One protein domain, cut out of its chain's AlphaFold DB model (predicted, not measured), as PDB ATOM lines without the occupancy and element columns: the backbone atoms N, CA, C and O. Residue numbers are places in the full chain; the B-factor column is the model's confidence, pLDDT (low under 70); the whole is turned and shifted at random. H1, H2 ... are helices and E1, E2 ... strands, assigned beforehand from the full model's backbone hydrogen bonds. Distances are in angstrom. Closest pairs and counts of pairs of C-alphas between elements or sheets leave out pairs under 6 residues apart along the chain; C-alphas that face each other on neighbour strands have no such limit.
ATOM      1  N   GLY A  21      -7.416  29.956 -23.117       63.12
ATOM      2  CA  GLY A  21      -8.682  30.536 -22.676       63.12
ATOM      3  C   GLY A  21      -9.474  29.486 -21.900       63.12
ATOM      4  O   GLY A  21      -9.597  28.344 -22.343       63.12
ATOM      5  N   ASN A  22      -9.952  29.844 -20.710       75.88
ATOM      6  CA  ASN A  22     -10.710  28.910 -19.897       75.88
ATOM      7  C   ASN A  22     -12.096  28.701 -20.521       75.88
ATOM      8  O   ASN A  22     -12.878  29.645 -20.621       75.88
ATOM      9  N   ILE A  23     -12.399  27.466 -20.916       87.81
ATOM     10  CA  ILE A  23     -13.715  27.071 -21.427       87.81
ATOM     11  C   ILE A  23     -14.550  26.316 -20.384       87.81
ATOM     12  O   ILE A  23     -15.630  25.836 -20.710       87.81
ATOM     13  N   SER A  24     -14.108  26.245 -19.124       89.81
ATOM     14  CA  SER A  24     -14.799  25.544 -18.036       89.81
ATOM     15  C   SER A  24     -16.265  25.952 -17.933       89.81
ATOM     16  O   SER A  24     -16.564  27.145 -17.875       89.81
ATOM     17  N   GLY A  25     -17.183  24.991 -17.887       89.12
ATOM     18  CA  GLY A  25     -18.628  25.230 -17.787       89.12
ATOM     19  C   GLY A  25     -19.304  25.589 -19.113       89.12
ATOM     20  O   GLY A  25     -20.480  25.948 -19.117       89.12
ATOM     21  N   ILE A  26     -18.584  25.512 -20.234       90.75
ATOM     22  CA  ILE A  26     -19.229  25.430 -21.545       90.75
ATOM     23  C   ILE A  26     -20.011  24.113 -21.595       90.75
ATOM     24  O   ILE A  26     -19.474  23.067 -21.241       90.75
ATOM     25  N   ASN A  27     -21.272  24.139 -22.028       89.88
ATOM     26  CA  ASN A  27     -22.105  22.937 -22.132       89.88
ATOM     27  C   ASN A  27     -22.158  22.065 -20.850       89.88
ATOM     28  O   ASN A  27     -21.680  20.924 -20.864       89.88
ATOM     29  N   PRO A  28     -22.790  22.531 -19.756       91.25
ATOM     30  CA  PRO A  28     -22.886  21.779 -18.499       91.25
ATOM     31  C   PRO A  28     -23.488  20.375 -18.648       91.25
ATOM     32  O   PRO A  28     -23.114  19.466 -17.915       91.25
ATOM     33  N   SER A  29     -24.371  20.168 -19.630       89.31
ATOM     34  CA  SER A  29     -24.952  18.852 -19.926       89.31
ATOM     35  C   SER A  29     -23.916  17.816 -20.380       89.31
ATOM     36  O   SER A  29     -24.078  16.635 -20.092       89.31
ATOM     37  N   PHE A  30     -22.850  18.242 -21.070       88.56
ATOM     38  CA  PHE A  30     -21.731  17.368 -21.447       88.56
ATOM     39  C   PHE A  30     -20.641  17.336 -20.372       88.56
ATOM     40  O   PHE A  30     -19.974  16.317 -20.200       88.56
ATOM     41  N   PHE A  31     -20.471  18.433 -19.627       90.50
ATOM     42  CA  PHE A  31     -19.424  18.588 -18.619       90.50
ATOM     43  C   PHE A  31     -20.012  18.968 -17.251       90.50
ATOM     44  O   PHE A  31     -19.779  20.082 -16.772       90.50
ATOM     45  N   PRO A  32     -20.724  18.051 -16.567       88.44
ATOM     46  CA  PRO A  32     -21.403  18.357 -15.302       88.44
ATOM     47  C   PRO A  32     -20.437  18.778 -14.186       88.44
ATOM     48  O   PRO A  32     -20.814  19.507 -13.276       88.44
ATOM     49  N   ASN A  33     -19.166  18.380 -14.288       88.50
ATOM     50  CA  ASN A  33     -18.109  18.735 -13.340       88.50
ATOM     51  C   ASN A  33     -17.360  20.030 -13.719       88.50
ATOM     52  O   ASN A  33     -16.266  20.275 -13.216       88.50
ATOM     53  N   GLY A  34     -17.897  20.838 -14.642       84.56
ATOM     54  CA  GLY A  34     -17.327  22.137 -15.017       84.56
ATOM     55  C   GLY A  34     -16.172  22.088 -16.025       84.56
ATOM     56  O   GLY A  34     -15.473  23.081 -16.187       84.56
ATOM     57  N   GLY A  35     -15.960  20.968 -16.718       87.38
ATOM     58  CA  GLY A  35     -15.024  20.892 -17.850       87.38
ATOM     59  C   GLY A  35     -15.512  21.653 -19.099       87.38
ATOM     60  O   GLY A  35     -16.575  22.275 -19.060       87.38
ATOM     61  N   PRO A  36     -14.757  21.613 -20.212       88.38
ATOM     62  CA  PRO A  36     -13.388  21.113 -20.346       88.38
ATOM     63  C   PRO A  36     -12.369  21.959 -19.589       88.38
ATOM     64  O   PRO A  36     -12.507  23.179 -19.496       88.38
ATOM     65  N   LEU A  37     -11.302  21.320 -19.120       85.25
ATOM     66  CA  LEU A  37     -10.156  22.011 -18.533       85.25
ATOM     67  C   LEU A  37      -9.052  22.212 -19.577       85.25
ATOM     68  O   LEU A  37      -8.902  21.438 -20.524       85.25
ATOM     69  N   GLY A  38      -8.244  23.256 -19.386       82.44
ATOM     70  CA  GLY A  38      -7.108  23.536 -20.259       82.44
ATOM     71  C   GLY A  38      -6.137  22.352 -20.338       82.44
ATOM     72  O   GLY A  38      -5.783  21.753 -19.325       82.44
ATOM     73  N   GLY A  39      -5.699  22.023 -21.555       77.56
ATOM     74  CA  GLY A  39      -4.777  20.912 -21.814       77.56
ATOM     75  C   GLY A  39      -5.435  19.532 -21.914       77.56
ATOM     76  O   GLY A  39      -4.720  18.552 -22.111       77.56
ATOM     77  N   GLN A  40      -6.764  19.440 -21.806       82.88
ATOM     78  CA  GLN A  40      -7.490  18.197 -22.054       82.88
ATOM     79  C   GLN A  40      -7.771  17.994 -23.545       82.88
ATOM     80  O   GLN A  40      -8.022  18.945 -24.284       82.88
ATOM     81  N   ILE A  41      -7.760  16.727 -23.960       85.25
ATOM     82  CA  ILE A  41      -8.260  16.280 -25.259       85.25
ATOM     83  C   ILE A  41      -9.603  15.610 -25.001       85.25
ATOM     84  O   ILE A  41      -9.712  14.769 -24.110       85.25
ATOM     85  N   ILE A  42     -10.614  16.006 -25.765       87.50
ATOM     86  CA  ILE A  42     -11.954  15.432 -25.688       87.50
ATOM     87  C   ILE A  42     -12.285  14.838 -27.045       87.50
ATOM     88  O   ILE A  42     -12.185  15.514 -28.066       87.50
ATOM     89  N   GLU A  43     -12.698  13.579 -27.026       90.06
ATOM     90  CA  GLU A  43     -13.226  12.874 -28.182       90.06
ATOM     91  C   GLU A  43     -14.747  12.770 -28.047       90.06
ATOM     92  O   GLU A  43     -15.262  12.371 -26.999       90.06
ATOM     93  N   ILE A  44     -15.469  13.151 -29.102       86.81
ATOM     94  CA  ILE A  44     -16.930  13.062 -29.156       86.81
ATOM     95  C   ILE A  44     -17.283  11.906 -30.083       86.81
ATOM     96  O   ILE A  44     -17.150  12.013 -31.299       86.81
ATOM     97  N   ASN A  45     -17.765  10.817 -29.494       87.38
ATOM     98  CA  ASN A  45     -18.284   9.674 -30.231       87.38
ATOM     99  C   ASN A  45     -19.796   9.828 -30.381       87.38
ATOM    100  O   ASN A  45     -20.518   9.890 -29.384       87.38
ATOM    101  N   VAL A  46     -20.272   9.907 -31.621       87.38
ATOM    102  CA  VAL A  46     -21.701   9.977 -31.933       87.38
ATOM    103  C   VAL A  46     -22.173   8.678 -32.568       87.38
ATOM    104  O   VAL A  46     -21.417   8.011 -33.275       87.38
ATOM    105  N   THR A  47     -23.435   8.325 -32.339       89.56
ATOM    106  CA  THR A  47     -24.084   7.282 -33.135       89.56
ATOM    107  C   THR A  47     -24.456   7.845 -34.515       89.56
ATOM    108  O   THR A  47     -24.575   9.067 -34.655       89.56
ATOM    109  N   PRO A  48     -24.644   7.006 -35.549       83.81
ATOM    110  CA  PRO A  48     -24.947   7.470 -36.909       83.81
ATOM    111  C   PRO A  48     -26.194   8.359 -37.027       83.81
ATOM    112  O   PRO A  48     -26.312   9.144 -37.966       83.81
ATOM    113  N   GLU A  49     -27.125   8.252 -36.081       87.56
ATOM    114  CA  GLU A  49     -28.363   9.033 -36.034       87.56
ATOM    115  C   GLU A  49     -28.148  10.453 -35.483       87.56
ATOM    116  O   GLU A  49     -29.008  11.321 -35.645       87.56
ATOM    117  N   VAL A  50     -27.011  10.703 -34.828       85.94
ATOM    118  CA  VAL A  50     -26.676  11.990 -34.217       85.94
ATOM    119  C   VAL A  50     -25.739  12.763 -35.131       85.94
ATOM    120  O   VAL A  50     -24.625  12.344 -35.444       85.94
ATOM    121  N   ASN A  51     -26.163  13.962 -35.520       88.19
ATOM    122  CA  ASN A  51     -25.338  14.833 -36.337       88.19
ATOM    123  C   ASN A  51     -24.244  15.507 -35.492       88.19
ATOM    124  O   ASN A  51     -24.479  16.532 -34.848       88.19
ATOM    125  N   TYR A  52     -23.023  14.965 -35.533       88.81
ATOM    126  CA  TYR A  52     -21.875  15.537 -34.818       88.81
ATOM    127  C   TYR A  52     -21.615  17.004 -35.202       88.81
ATOM    128  O   TYR A  52     -21.158  17.789 -34.372       88.81
ATOM    129  N   THR A  53     -21.948  17.399 -36.441       90.50
ATOM    130  CA  THR A  53     -21.762  18.773 -36.924       90.50
ATOM    131  C   THR A  53     -22.579  19.757 -36.089       90.50
ATOM    132  O   THR A  53     -22.111  20.861 -35.824       90.50
ATOM    133  N   ASP A  54     -23.776  19.373 -35.639       90.62
ATOM    134  CA  ASP A  54     -24.616  20.237 -34.800       90.62
ATOM    135  C   ASP A  54     -24.005  20.437 -33.410       90.62
ATOM    136  O   ASP A  54     -23.989  21.560 -32.905       90.62
ATOM    137  N   ILE A  55     -23.427  19.379 -32.834       91.88
ATOM    138  CA  ILE A  55     -22.724  19.433 -31.544       91.88
ATOM    139  C   ILE A  55     -21.499  20.346 -31.648       91.88
ATOM    140  O   ILE A  55     -21.316  21.238 -30.820       91.88
ATOM    141  N   VAL A  56     -20.679  20.162 -32.686       92.62
ATOM    142  CA  VAL A  56     -19.471  20.972 -32.900       92.62
ATOM    143  C   VAL A  56     -19.831  22.438 -33.141       92.62
ATOM    144  O   VAL A  56     -19.198  23.322 -32.566       92.62
ATOM    145  N   ILE A  57     -20.868  22.721 -33.937       94.69
ATOM    146  CA  ILE A  57     -21.324  24.097 -34.174       94.69
ATOM    147  C   ILE A  57     -21.834  24.739 -32.883       94.69
ATOM    148  O   ILE A  57     -21.456  25.876 -32.604       94.69
ATOM    149  N   ASP A  58     -22.638  24.039 -32.078       94.31
ATOM    150  CA  ASP A  58     -23.089  24.567 -30.783       94.31
ATOM    151  C   ASP A  58     -21.903  24.897 -29.866       94.31
ATOM    152  O   ASP A  58     -21.867  25.972 -29.258       94.31
ATOM    153  N   PHE A  59     -20.896  24.020 -29.841       94.25
ATOM    154  CA  PHE A  59     -19.674  24.213 -29.068       94.25
ATOM    155  C   PHE A  59     -18.895  25.455 -29.512       94.25
ATOM    156  O   PHE A  59     -18.555  26.300 -28.683       94.25
ATOM    157  N   ILE A  60     -18.666  25.606 -30.822       95.62
ATOM    158  CA  ILE A  60     -17.995  26.777 -31.402       95.62
ATOM    159  C   ILE A  60     -18.761  28.048 -31.046       95.62
ATOM    160  O   ILE A  60     -18.158  29.012 -30.581       95.62
ATOM    161  N   VAL A  61     -20.083  28.047 -31.232       96.75
ATOM    162  CA  VAL A  61     -20.925  29.217 -30.979       96.75
ATOM    163  C   VAL A  61     -20.855  29.646 -29.513       96.75
ATOM    164  O   VAL A  61     -20.633  30.825 -29.236       96.75
ATOM    165  N   LYS A  62     -20.984  28.712 -28.564       95.62
ATOM    166  CA  LYS A  62     -20.849  29.028 -27.132       95.62
ATOM    167  C   LYS A  62     -19.438  29.509 -26.787       95.62
ATOM    168  O   LYS A  62     -19.279  30.425 -25.986       95.62
ATOM    169  N   ALA A  63     -18.412  28.953 -27.427       95.31
ATOM    170  CA  ALA A  63     -17.036  29.366 -27.194       95.31
ATOM    171  C   ALA A  63     -16.777  30.823 -27.620       95.31
ATOM    172  O   ALA A  63     -16.194  31.580 -26.848       95.31
ATOM    173  N   ILE A  64     -17.244  31.244 -28.799       96.31
ATOM    174  CA  ILE A  64     -16.935  32.575 -29.356       96.31
ATOM    175  C   ILE A  64     -17.845  33.703 -28.847       96.31
ATOM    176  O   ILE A  64     -17.478  34.876 -28.950       96.31
ATOM    177  N   LEU A  65     -19.030  33.381 -28.313       96.50
ATOM    178  CA  LEU A  65     -19.996  34.390 -27.871       96.50
ATOM    179  C   LEU A  65     -19.613  35.071 -26.543       96.50
ATOM    180  O   LEU A  65     -18.909  34.472 -25.731       96.50
ATOM    181  N   PRO A  66     -20.078  36.313 -26.285       94.81
ATOM    182  CA  PRO A  66     -19.718  37.056 -25.076       94.81
ATOM    183  C   PRO A  66     -20.330  36.475 -23.795       94.81
ATOM    184  O   PRO A  66     -21.541  36.276 -23.716       94.81
ATOM    185  N   THR A  67     -19.513  36.311 -22.754       94.06
ATOM    186  CA  THR A  67     -19.905  35.755 -21.439       94.06
ATOM    187  C   THR A  67     -21.058  36.512 -20.772       94.06
ATOM    188  O   THR A  67     -21.884  35.910 -20.100       94.06
ATOM    189  N   LYS A  68     -21.165  37.830 -20.993       93.81
ATOM    190  CA  LYS A  68     -22.192  38.694 -20.378       93.81
ATOM    191  C   LYS A  68     -23.642  38.361 -20.761       93.81
ATOM    192  O   LYS A  68     -24.558  38.909 -20.161       93.81
ATOM    193  N   TYR A  69     -23.850  37.535 -21.787       93.25
ATOM    194  CA  TYR A  69     -25.176  37.217 -22.321       93.25
ATOM    195  C   TYR A  69     -25.700  35.840 -21.898       93.25
ATOM    196  O   TYR A  69     -26.906  35.615 -21.941       93.25
ATOM    197  N   CYS A  70     -24.816  34.914 -21.525       93.12
ATOM    198  CA  CYS A  70     -25.186  33.577 -21.072       93.12
ATOM    199  C   CYS A  70     -24.013  32.945 -20.317       93.12
ATOM    200  O   CYS A  70     -22.873  33.008 -20.780       93.12
ATOM    201  N   ASP A  71     -24.310  32.255 -19.218       91.25
ATOM    202  CA  ASP A  71     -23.311  31.586 -18.374       91.25
ATOM    203  C   ASP A  71     -22.538  30.475 -19.094       91.25
ATOM    204  O   ASP A  71     -21.470  30.071 -18.637       91.25
ATOM    205  N   GLU A  72     -23.044  29.983 -20.226       93.00
ATOM    206  CA  GLU A  72     -22.365  28.992 -21.064       93.00
ATOM    207  C   GLU A  72     -21.432  29.618 -22.109       93.00
ATOM    208  O   GLU A  72     -20.626  28.908 -22.715       93.00
ATOM    209  N   PHE A  73     -21.531  30.929 -22.351       95.00
ATOM    210  CA  PHE A  73     -20.702  31.616 -23.339       95.00
ATOM    211  C   PHE A  73     -19.311  31.913 -22.778       95.00
ATOM    212  O   PHE A  73     -19.169  32.166 -21.582       95.00
ATOM    213  N   ARG A  74     -18.261  31.846 -23.608       93.94
ATOM    214  CA  ARG A  74     -16.864  31.909 -23.122       93.94
ATOM    215  C   ARG A  74     -16.001  33.018 -23.711       93.94
ATOM    216  O   ARG A  74     -14.992  33.354 -23.101       93.94
ATOM    217  N   GLN A  75     -16.407  33.637 -24.813       94.44
ATOM    218  CA  GLN A  75     -15.687  34.729 -25.470       94.44
ATOM    219  C   GLN A  75     -14.202  34.418 -25.738       94.44
ATOM    220  O   GLN A  75     -13.326  35.251 -25.500       94.44
ATOM    221  N   VAL A  76     -13.917  33.214 -26.232       92.81
ATOM    222  CA  VAL A  76     -12.562  32.758 -26.569       92.81
ATOM    223  C   VAL A  76     -12.360  32.656 -28.078       92.81
ATOM    224  O   VAL A  76     -13.318  32.516 -28.839       92.81
ATOM    225  N   ASP A  77     -11.098  32.694 -28.501       93.31
ATOM    226  CA  ASP A  77     -10.712  32.412 -29.880       93.31
ATOM    227  C   ASP A  77     -10.753  30.903 -30.156       93.31
ATOM    228  O   ASP A  77     -10.308  30.088 -29.343       93.31
ATOM    229  N   VAL A  78     -11.281  30.531 -31.322       92.88
ATOM    230  CA  VAL A  78     -11.473  29.147 -31.755       92.88
ATOM    231  C   VAL A  78     -10.787  28.925 -33.092       92.88
ATOM    232  O   VAL A  78     -10.997  29.662 -34.056       92.88
ATOM    233  N   ILE A  79     -10.007  27.850 -33.166       92.19
ATOM    234  CA  ILE A  79      -9.429  27.352 -34.409       92.19
ATOM    235  C   ILE A  79     -10.172  26.073 -34.785       92.19
ATOM    236  O   ILE A  79     -10.094  25.073 -34.074       92.19
ATOM    237  N   LEU A  80     -10.887  26.111 -35.906       91.94
ATOM    238  CA  LEU A  80     -11.565  24.957 -36.481       91.94
ATOM    239  C   LEU A  80     -10.710  24.365 -37.600       91.94
ATOM    240  O   LEU A  80     -10.444  25.034 -38.596       91.94
ATOM    241  N   PHE A  81     -10.349  23.094 -37.463       91.00
ATOM    242  CA  PHE A  81      -9.796  22.287 -38.545       91.00
ATOM    243  C   PHE A  81     -10.944  21.526 -39.209       91.00
ATOM    244  O   PHE A  81     -11.421  20.526 -38.682       91.00
ATOM    245  N   ASN A  82     -11.432  22.036 -40.336       87.12
ATOM    246  CA  ASN A  82     -12.557  21.447 -41.054       87.12
ATOM    247  C   ASN A  82     -12.032  20.479 -42.123       87.12
ATOM    248  O   ASN A  82     -11.543  20.919 -43.169       87.12
ATOM    249  N   THR A  83     -12.085  19.180 -41.826       85.06
ATOM    250  CA  THR A  83     -11.469  18.111 -42.632       85.06
ATOM    251  C   THR A  83     -12.405  17.494 -43.668       85.06
ATOM    252  O   THR A  83     -11.933  16.935 -44.649       85.06
ATOM    253  N   ASP A  84     -13.720  17.582 -43.474       82.31
ATOM    254  CA  ASP A  84     -14.731  16.955 -44.340       82.31
ATOM    255  C   ASP A  84     -15.738  17.962 -44.927       82.31
ATOM    256  O   ASP A  84     -16.725  17.588 -45.567       82.31
ATOM    257  N   PHE A  85     -15.462  19.255 -44.729       78.44
ATOM    258  CA  PHE A  85     -16.219  20.398 -45.237       78.44
ATOM    259  C   PHE A  85     -17.690  20.454 -44.791       78.44
ATOM    260  O   PHE A  85     -18.450  21.261 -45.331       78.44
ATOM    261  N   GLN A  86     -18.097  19.682 -43.778       83.44
ATOM    262  CA  GLN A  86     -19.493  19.648 -43.318       83.44
ATOM    263  C   GLN A  86     -19.886  20.900 -42.514       83.44
ATOM    264  O   GLN A  86     -21.060  21.280 -42.455       83.44
ATOM    265  N   ILE A  87     -18.910  21.598 -41.922       87.19
ATOM    266  CA  ILE A  87     -19.156  22.806 -41.123       87.19
ATOM    267  C   ILE A  87     -19.115  24.068 -42.004       87.19
ATOM    268  O   ILE A  87     -18.075  24.445 -42.546       87.19
ATOM    269  N   SER A  88     -20.251  24.766 -42.103       89.56
ATOM    270  CA  SER A  88     -20.406  26.014 -42.867       89.56
ATOM    271  C   SER A  88     -20.532  27.239 -41.959       89.56
ATOM    272  O   SER A  88     -21.313  27.232 -41.007       89.56
ATOM    273  N   LEU A  89     -19.841  28.332 -42.312       91.62
ATOM    274  CA  LEU A  89     -19.964  29.626 -41.625       91.62
ATOM    275  C   LEU A  89     -21.408  30.141 -41.614       91.62
ATOM    276  O   LEU A  89     -21.850  30.664 -40.602       91.62
ATOM    277  N   LEU A  90     -22.176  29.920 -42.687       92.19
ATOM    278  CA  LEU A  90     -23.587  30.321 -42.737       92.19
ATOM    279  C   LEU A  90     -24.426  29.602 -41.673       92.19
ATOM    280  O   LEU A  90     -25.333  30.196 -41.096       92.19
ATOM    281  N   LYS A  91     -24.128  28.323 -41.405       92.25
ATOM    282  CA  LYS A  91     -24.817  27.551 -40.366       92.25
ATOM    283  C   LYS A  91     -24.439  28.070 -38.980       92.25
ATOM    284  O   LYS A  91     -25.326  28.254 -38.157       92.25
ATOM    285  N   ILE A  92     -23.162  28.389 -38.756       95.31
ATOM    286  CA  ILE A  92     -22.689  29.017 -37.512       95.31
ATOM    287  C   ILE A  92     -23.415  30.348 -37.274       95.31
ATOM    288  O   ILE A  92     -23.999  30.521 -36.207       95.31
ATOM    289  N   THR A  93     -23.468  31.242 -38.267       95.56
ATOM    290  CA  THR A  93     -24.167  32.536 -38.158       95.56
ATOM    291  C   THR A  93     -25.636  32.366 -37.780       95.56
ATOM    292  O   THR A  93     -26.086  32.991 -36.826       95.56
ATOM    293  N   LYS A  94     -26.364  31.459 -38.448       94.56
ATOM    294  CA  LYS A  94     -27.777  31.186 -38.130       94.56
ATOM    295  C   LYS A  94     -27.983  30.680 -36.702       94.56
ATOM    296  O   LYS A  94     -28.968  31.023 -36.055       94.56
ATOM    297  N   ILE A  95     -27.072  29.845 -36.201       95.25
ATOM    298  CA  ILE A  95     -27.145  29.358 -34.818       95.25
ATOM    299  C   ILE A  95     -26.820  30.480 -33.824       95.25
ATOM    300  O   ILE A  95     -27.458  30.540 -32.772       95.25
ATOM    301  N   ILE A  96     -25.892  31.389 -34.149       96.00
ATOM    302  CA  ILE A  96     -25.652  32.590 -33.336       96.00
ATOM    303  C   ILE A  96     -26.921  33.444 -33.268       96.00
ATOM    304  O   ILE A  96     -27.365  33.756 -32.166       96.00
ATOM    305  N   GLU A  97     -27.513  33.782 -34.417       94.56
ATOM    306  CA  GLU A  97     -28.748  34.574 -34.503       94.56
ATOM    307  C   GLU A  97     -29.831  33.976 -33.604       94.56
ATOM    308  O   GLU A  97     -30.305  34.642 -32.686       94.56
ATOM    309  N   LYS A  98     -30.102  32.675 -33.758       93.75
ATOM    310  CA  LYS A  98     -31.096  31.955 -32.953       93.75
ATOM    311  C   LYS A  98     -30.818  31.997 -31.446       93.75
ATOM    312  O   LYS A  98     -31.749  32.064 -30.649       93.75
ATOM    313  N   LYS A  99     -29.554  31.929 -31.014       92.69
ATOM    314  CA  LYS A  99     -29.221  32.034 -29.581       92.69
ATOM    315  C   LYS A  99     -29.412  33.456 -29.053       92.69
ATOM    316  O   LYS A  99     -29.848  33.623 -27.915       92.69
ATOM    317  N   LEU A 100     -29.106  34.463 -29.870       93.50
ATOM    318  CA  LEU A 100     -29.239  35.873 -29.502       93.50
ATOM    319  C   LEU A 100     -30.684  36.393 -29.602       93.50
ATOM    320  O   LEU A 100     -31.001  37.370 -28.927       93.50
ATOM    321  N   GLU A 101     -31.566  35.740 -30.365       91.56
ATOM    322  CA  GLU A 101     -32.994  36.098 -30.490       91.56
ATOM    323  C   GLU A 101     -33.679  36.256 -29.124       91.56
ATOM    324  O   GLU A 101     -34.422  37.209 -28.906       91.56
ATOM    325  N   SER A 102     -33.373  35.366 -28.174       87.69
ATOM    326  CA  SER A 102     -33.953  35.394 -26.821       87.69
ATOM    327  C   SER A 102     -33.549  36.611 -25.975       87.69
ATOM    328  O   SER A 102     -34.180  36.891 -24.958       87.69
ATOM    329  N   LEU A 103     -32.515  37.348 -26.392       88.44
ATOM    330  CA  LEU A 103     -31.900  38.424 -25.617       88.44
ATOM    331  C   LEU A 103     -32.389  39.826 -26.018       88.44
ATOM    332  O   LEU A 103     -31.981  40.801 -25.393       88.44
ATOM    333  N   ASN A 104     -33.251  39.947 -27.040       85.81
ATOM    334  CA  ASN A 104     -33.854  41.214 -27.491       85.81
ATOM    335  C   ASN A 104     -32.845  42.364 -27.714       85.81
ATOM    336  O   ASN A 104     -33.117  43.523 -27.408       85.81
ATOM    337  N   LEU A 105     -31.675  42.057 -28.282       87.94
ATOM    338  CA  LEU A 105     -30.538  42.987 -28.404       87.94
ATOM    339  C   LEU A 105     -30.681  44.024 -29.535       87.94
ATOM    340  O   LEU A 105     -29.796  44.856 -29.742       87.94
ATOM    341  N   GLY A 106     -31.778  43.978 -30.299       86.25
ATOM    342  CA  GLY A 106     -32.051  44.910 -31.394       86.25
ATOM    343  C   GLY A 106     -30.873  45.028 -32.367       86.25
ATOM    344  O   GLY A 106     -30.359  44.026 -32.871       86.25
ATOM    345  N   ASN A 107     -30.416  46.264 -32.591       84.81
ATOM    346  CA  ASN A 107     -29.329  46.587 -33.521       84.81
ATOM    347  C   ASN A 107     -27.945  46.082 -33.068       84.81
ATOM    348  O   ASN A 107     -27.050  45.955 -33.904       84.81
ATOM    349  N   GLU A 108     -27.754  45.762 -31.783       91.19
ATOM    350  CA  GLU A 108     -26.469  45.247 -31.286       91.19
ATOM    351  C   GLU A 108     -26.191  43.819 -31.767       91.19
ATOM    352  O   GLU A 108     -25.030  43.427 -31.888       91.19
ATOM    353  N   THR A 109     -27.236  43.058 -32.110       92.94
ATOM    354  CA  THR A 109     -27.139  41.660 -32.565       92.94
ATOM    355  C   THR A 109     -26.115  41.490 -33.684       92.94
ATOM    356  O   THR A 109     -25.267  40.601 -33.627       92.94
ATOM    357  N   LYS A 110     -26.137  42.385 -34.679       93.62
ATOM    358  CA  LYS A 110     -25.221  42.329 -35.824       93.62
ATOM    359  C   LYS A 110     -23.767  42.560 -35.409       93.62
ATOM    360  O   LYS A 110     -22.887  41.824 -35.841       93.62
ATOM    361  N   VAL A 111     -23.526  43.543 -34.539       95.50
ATOM    362  CA  VAL A 111     -22.183  43.858 -34.027       95.50
ATOM    363  C   VAL A 111     -21.627  42.675 -33.235       95.50
ATOM    364  O   VAL A 111     -20.468  42.307 -33.395       95.50
ATOM    365  N   ILE A 112     -22.469  42.032 -32.425       95.88
ATOM    366  CA  ILE A 112     -22.085  40.856 -31.637       95.88
ATOM    367  C   ILE A 112     -21.738  39.680 -32.546       95.88
ATOM    368  O   ILE A 112     -20.734  39.014 -32.300       95.88
ATOM    369  N   ILE A 113     -22.526  39.433 -33.596       96.12
ATOM    370  CA  ILE A 113     -22.236  38.389 -34.587       96.12
ATOM    371  C   ILE A 113     -20.890  38.655 -35.266       96.12
ATOM    372  O   ILE A 113     -20.056  37.756 -35.333       96.12
ATOM    373  N   GLU A 114     -20.655  39.876 -35.748       96.00
ATOM    374  CA  GLU A 114     -19.401  40.238 -36.419       96.00
ATOM    375  C   GLU A 114     -18.192  40.055 -35.493       96.00
ATOM    376  O   GLU A 114     -17.192  39.453 -35.887       96.00
ATOM    377  N   GLU A 115     -18.293  40.509 -34.245       96.38
ATOM    378  CA  GLU A 115     -17.246  40.324 -33.241       96.38
ATOM    379  C   GLU A 115     -17.031  38.849 -32.883       96.38
ATOM    380  O   GLU A 115     -15.889  38.395 -32.786       96.38
ATOM    381  N   ALA A 116     -18.097  38.070 -32.721       96.69
ATOM    382  CA  ALA A 116     -17.999  36.640 -32.447       96.69
ATOM    383  C   ALA A 116     -17.307  35.898 -33.601       96.69
ATOM    384  O   ALA A 116     -16.399  35.102 -33.372       96.69
ATOM    385  N   LEU A 117     -17.665  36.198 -34.852       96.56
ATOM    386  CA  LEU A 117     -17.069  35.548 -36.021       96.56
ATOM    387  C   LEU A 117     -15.588  35.903 -36.217       96.56
ATOM    388  O   LEU A 117     -14.838  35.054 -36.694       96.56
ATOM    389  N   LYS A 118     -15.127  37.090 -35.793       96.44
ATOM    390  CA  LYS A 118     -13.688  37.438 -35.792       96.44
ATOM    391  C   LYS A 118     -12.841  36.514 -34.908       96.44
ATOM    392  O   LYS A 118     -11.641  36.405 -35.138       96.44
ATOM    393  N   ARG A 119     -13.454  35.850 -33.923       95.62
ATOM    394  CA  ARG A 119     -12.796  34.896 -33.012       95.62
ATOM    395  C   ARG A 119     -12.707  33.489 -33.596       95.62
ATOM    396  O   ARG A 119     -12.066  32.626 -33.006       95.62
ATOM    397  N   LEU A 120     -13.339  33.231 -34.743       95.94
ATOM    398  CA  LEU A 120     -13.326  31.928 -35.398       95.94
ATOM    399  C   LEU A 120     -12.355  31.916 -36.582       95.94
ATOM    400  O   LEU A 120     -12.610  32.509 -37.630       95.94
ATOM    401  N   THR A 121     -11.281  31.145 -36.451       93.69
ATOM    402  CA  THR A 121     -10.375  30.823 -37.559       93.69
ATOM    403  C   THR A 121     -10.757  29.467 -38.148       93.69
ATOM    404  O   THR A 121     -10.607  28.440 -37.492       93.69
ATOM    405  N   ASN A 122     -11.244  29.447 -39.391       89.31
ATOM    406  CA  ASN A 122     -11.613  28.216 -40.097       89.31
ATOM    407  C   ASN A 122     -10.500  27.790 -41.064       89.31
ATOM    408  O   ASN A 122     -10.317  28.406 -42.117       89.31
ATOM    409  N   MET A 123      -9.782  26.726 -40.719       87.12
ATOM    410  CA  MET A 123      -8.752  26.124 -41.556       87.12
ATOM    411  C   MET A 123      -9.332  24.924 -42.294       87.12
ATOM    412  O   MET A 123      -9.699  23.912 -41.700       87.12
ATOM    413  N   LYS A 124      -9.415  25.059 -43.615       80.94
ATOM    414  CA  LYS A 124      -9.855  23.993 -44.510       80.94
ATOM    415  C   LYS A 124      -8.661  23.109 -44.831       80.94
ATOM    416  O   LYS A 124      -7.673  23.607 -45.371       80.94
ATOM    417  N   MET A 125      -8.756  21.825 -44.520       70.06
ATOM    418  CA  MET A 125      -7.737  20.852 -44.900       70.06
ATOM    419  C   MET A 125      -8.277  20.020 -46.059       70.06
ATOM    420  O   MET A 125      -9.280  19.334 -45.912       70.06
TER     421      MET A 125
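What this domain is: This is residues 21 to 125 of the 127 residues of an uncharacterized protein of Rhynchophorus ferrugineus (UniProt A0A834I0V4). A small ribbon of two parallel strands, E1 and E2, lies beside a helix, H1, that runs through the middle of the body; H2 crosses H1 at a steep tilt, and H3 folds back beside H2 and leads straight into E2. A long stretch with no named element, residues 21 to 51, loops round the outside of this body before H1 begins. The printed part has 105 residues with three named helices and two named strands, in the order H1, E1, H2, H3, E2; the class is mixed, helices and strands, with 47 residues, under half, in named elements. The whole is compact, with a radius of gyration of the C-alphas of 13.8 A, and rounded, spanning 38 by 32 by 26 A.

How they stand to each other: The sheet has E1, residues 78 to 82, and E2, residues 120 to 124, which are parallel neighbours at 20 degrees. C-alphas 80 and 122 face each other at 4.9 A; N 80 and O 121, 2.8 A, and N 123 and O 80, 2.8 A, are within hydrogen-bond range. H1, residues 52 to 64, comes nearest to E1 at the C-alphas of Ile 64 and Val 78, 6.9 A apart, the closest of the two elements. H2, residues 89 to 101, touches H1 with residues 91 to 96 alone, and H1 touches H2 with residues 57 to 61 alone. Their closest C-alphas are those of Ile 57 and Ile 92, 6.1 A apart, and they run the same way at a steep tilt of 62 degrees. H3, residues 108 to 118, touches H2, with Ile 96 and Ile 113 giving the closest C-alphas, 6.8 A apart. H2 and H3 form a helical hairpin, running opposite ways at a tilt of 36 degrees, only just steep. H1 and H3 are close but not clearly touching, about perpendicular at 73 degrees; their closest C-alphas, of Ile 64 and Ala 116, are 5.2 A apart. E1, H2, H3 and E2 form a strand-helix-strand unit, two parallel neighbour strands with helices between them along the chain, and its crossover is right-handed. H3 is apart from E1, and H2 from E2. In H1, H2 and H3 every O i to N i+4 pair is within hydrogen-bond range.

Where its parts are: E1 is 12.1 A long from first to last C-alpha and E2 is 12.6 A, ending at C-alpha 124, (-9.855, 23.993, -44.510). H1 begins at C-alpha 52, (-21.875, 15.537, -34.818), and is 18.6 A long. H2 is 18.3 A long and starts at C-alpha 89, (-19.964, 29.626, -41.625); H3 is 15.6 A long.

The domain as a whole: The two C-alphas farthest apart, those of Thr 47 and Asn 107, are 39.7 A apart. The printed part has no cut. The link from H1 to E1, 13 residues, is long; those from E1 to H2 and from H2 to H3, 6 residues each, are short, and that from H3 to E2, 1 residue, is tight. The mean pLDDT of the printed part is 90.2, and residue 21 is the one printed residue under 70.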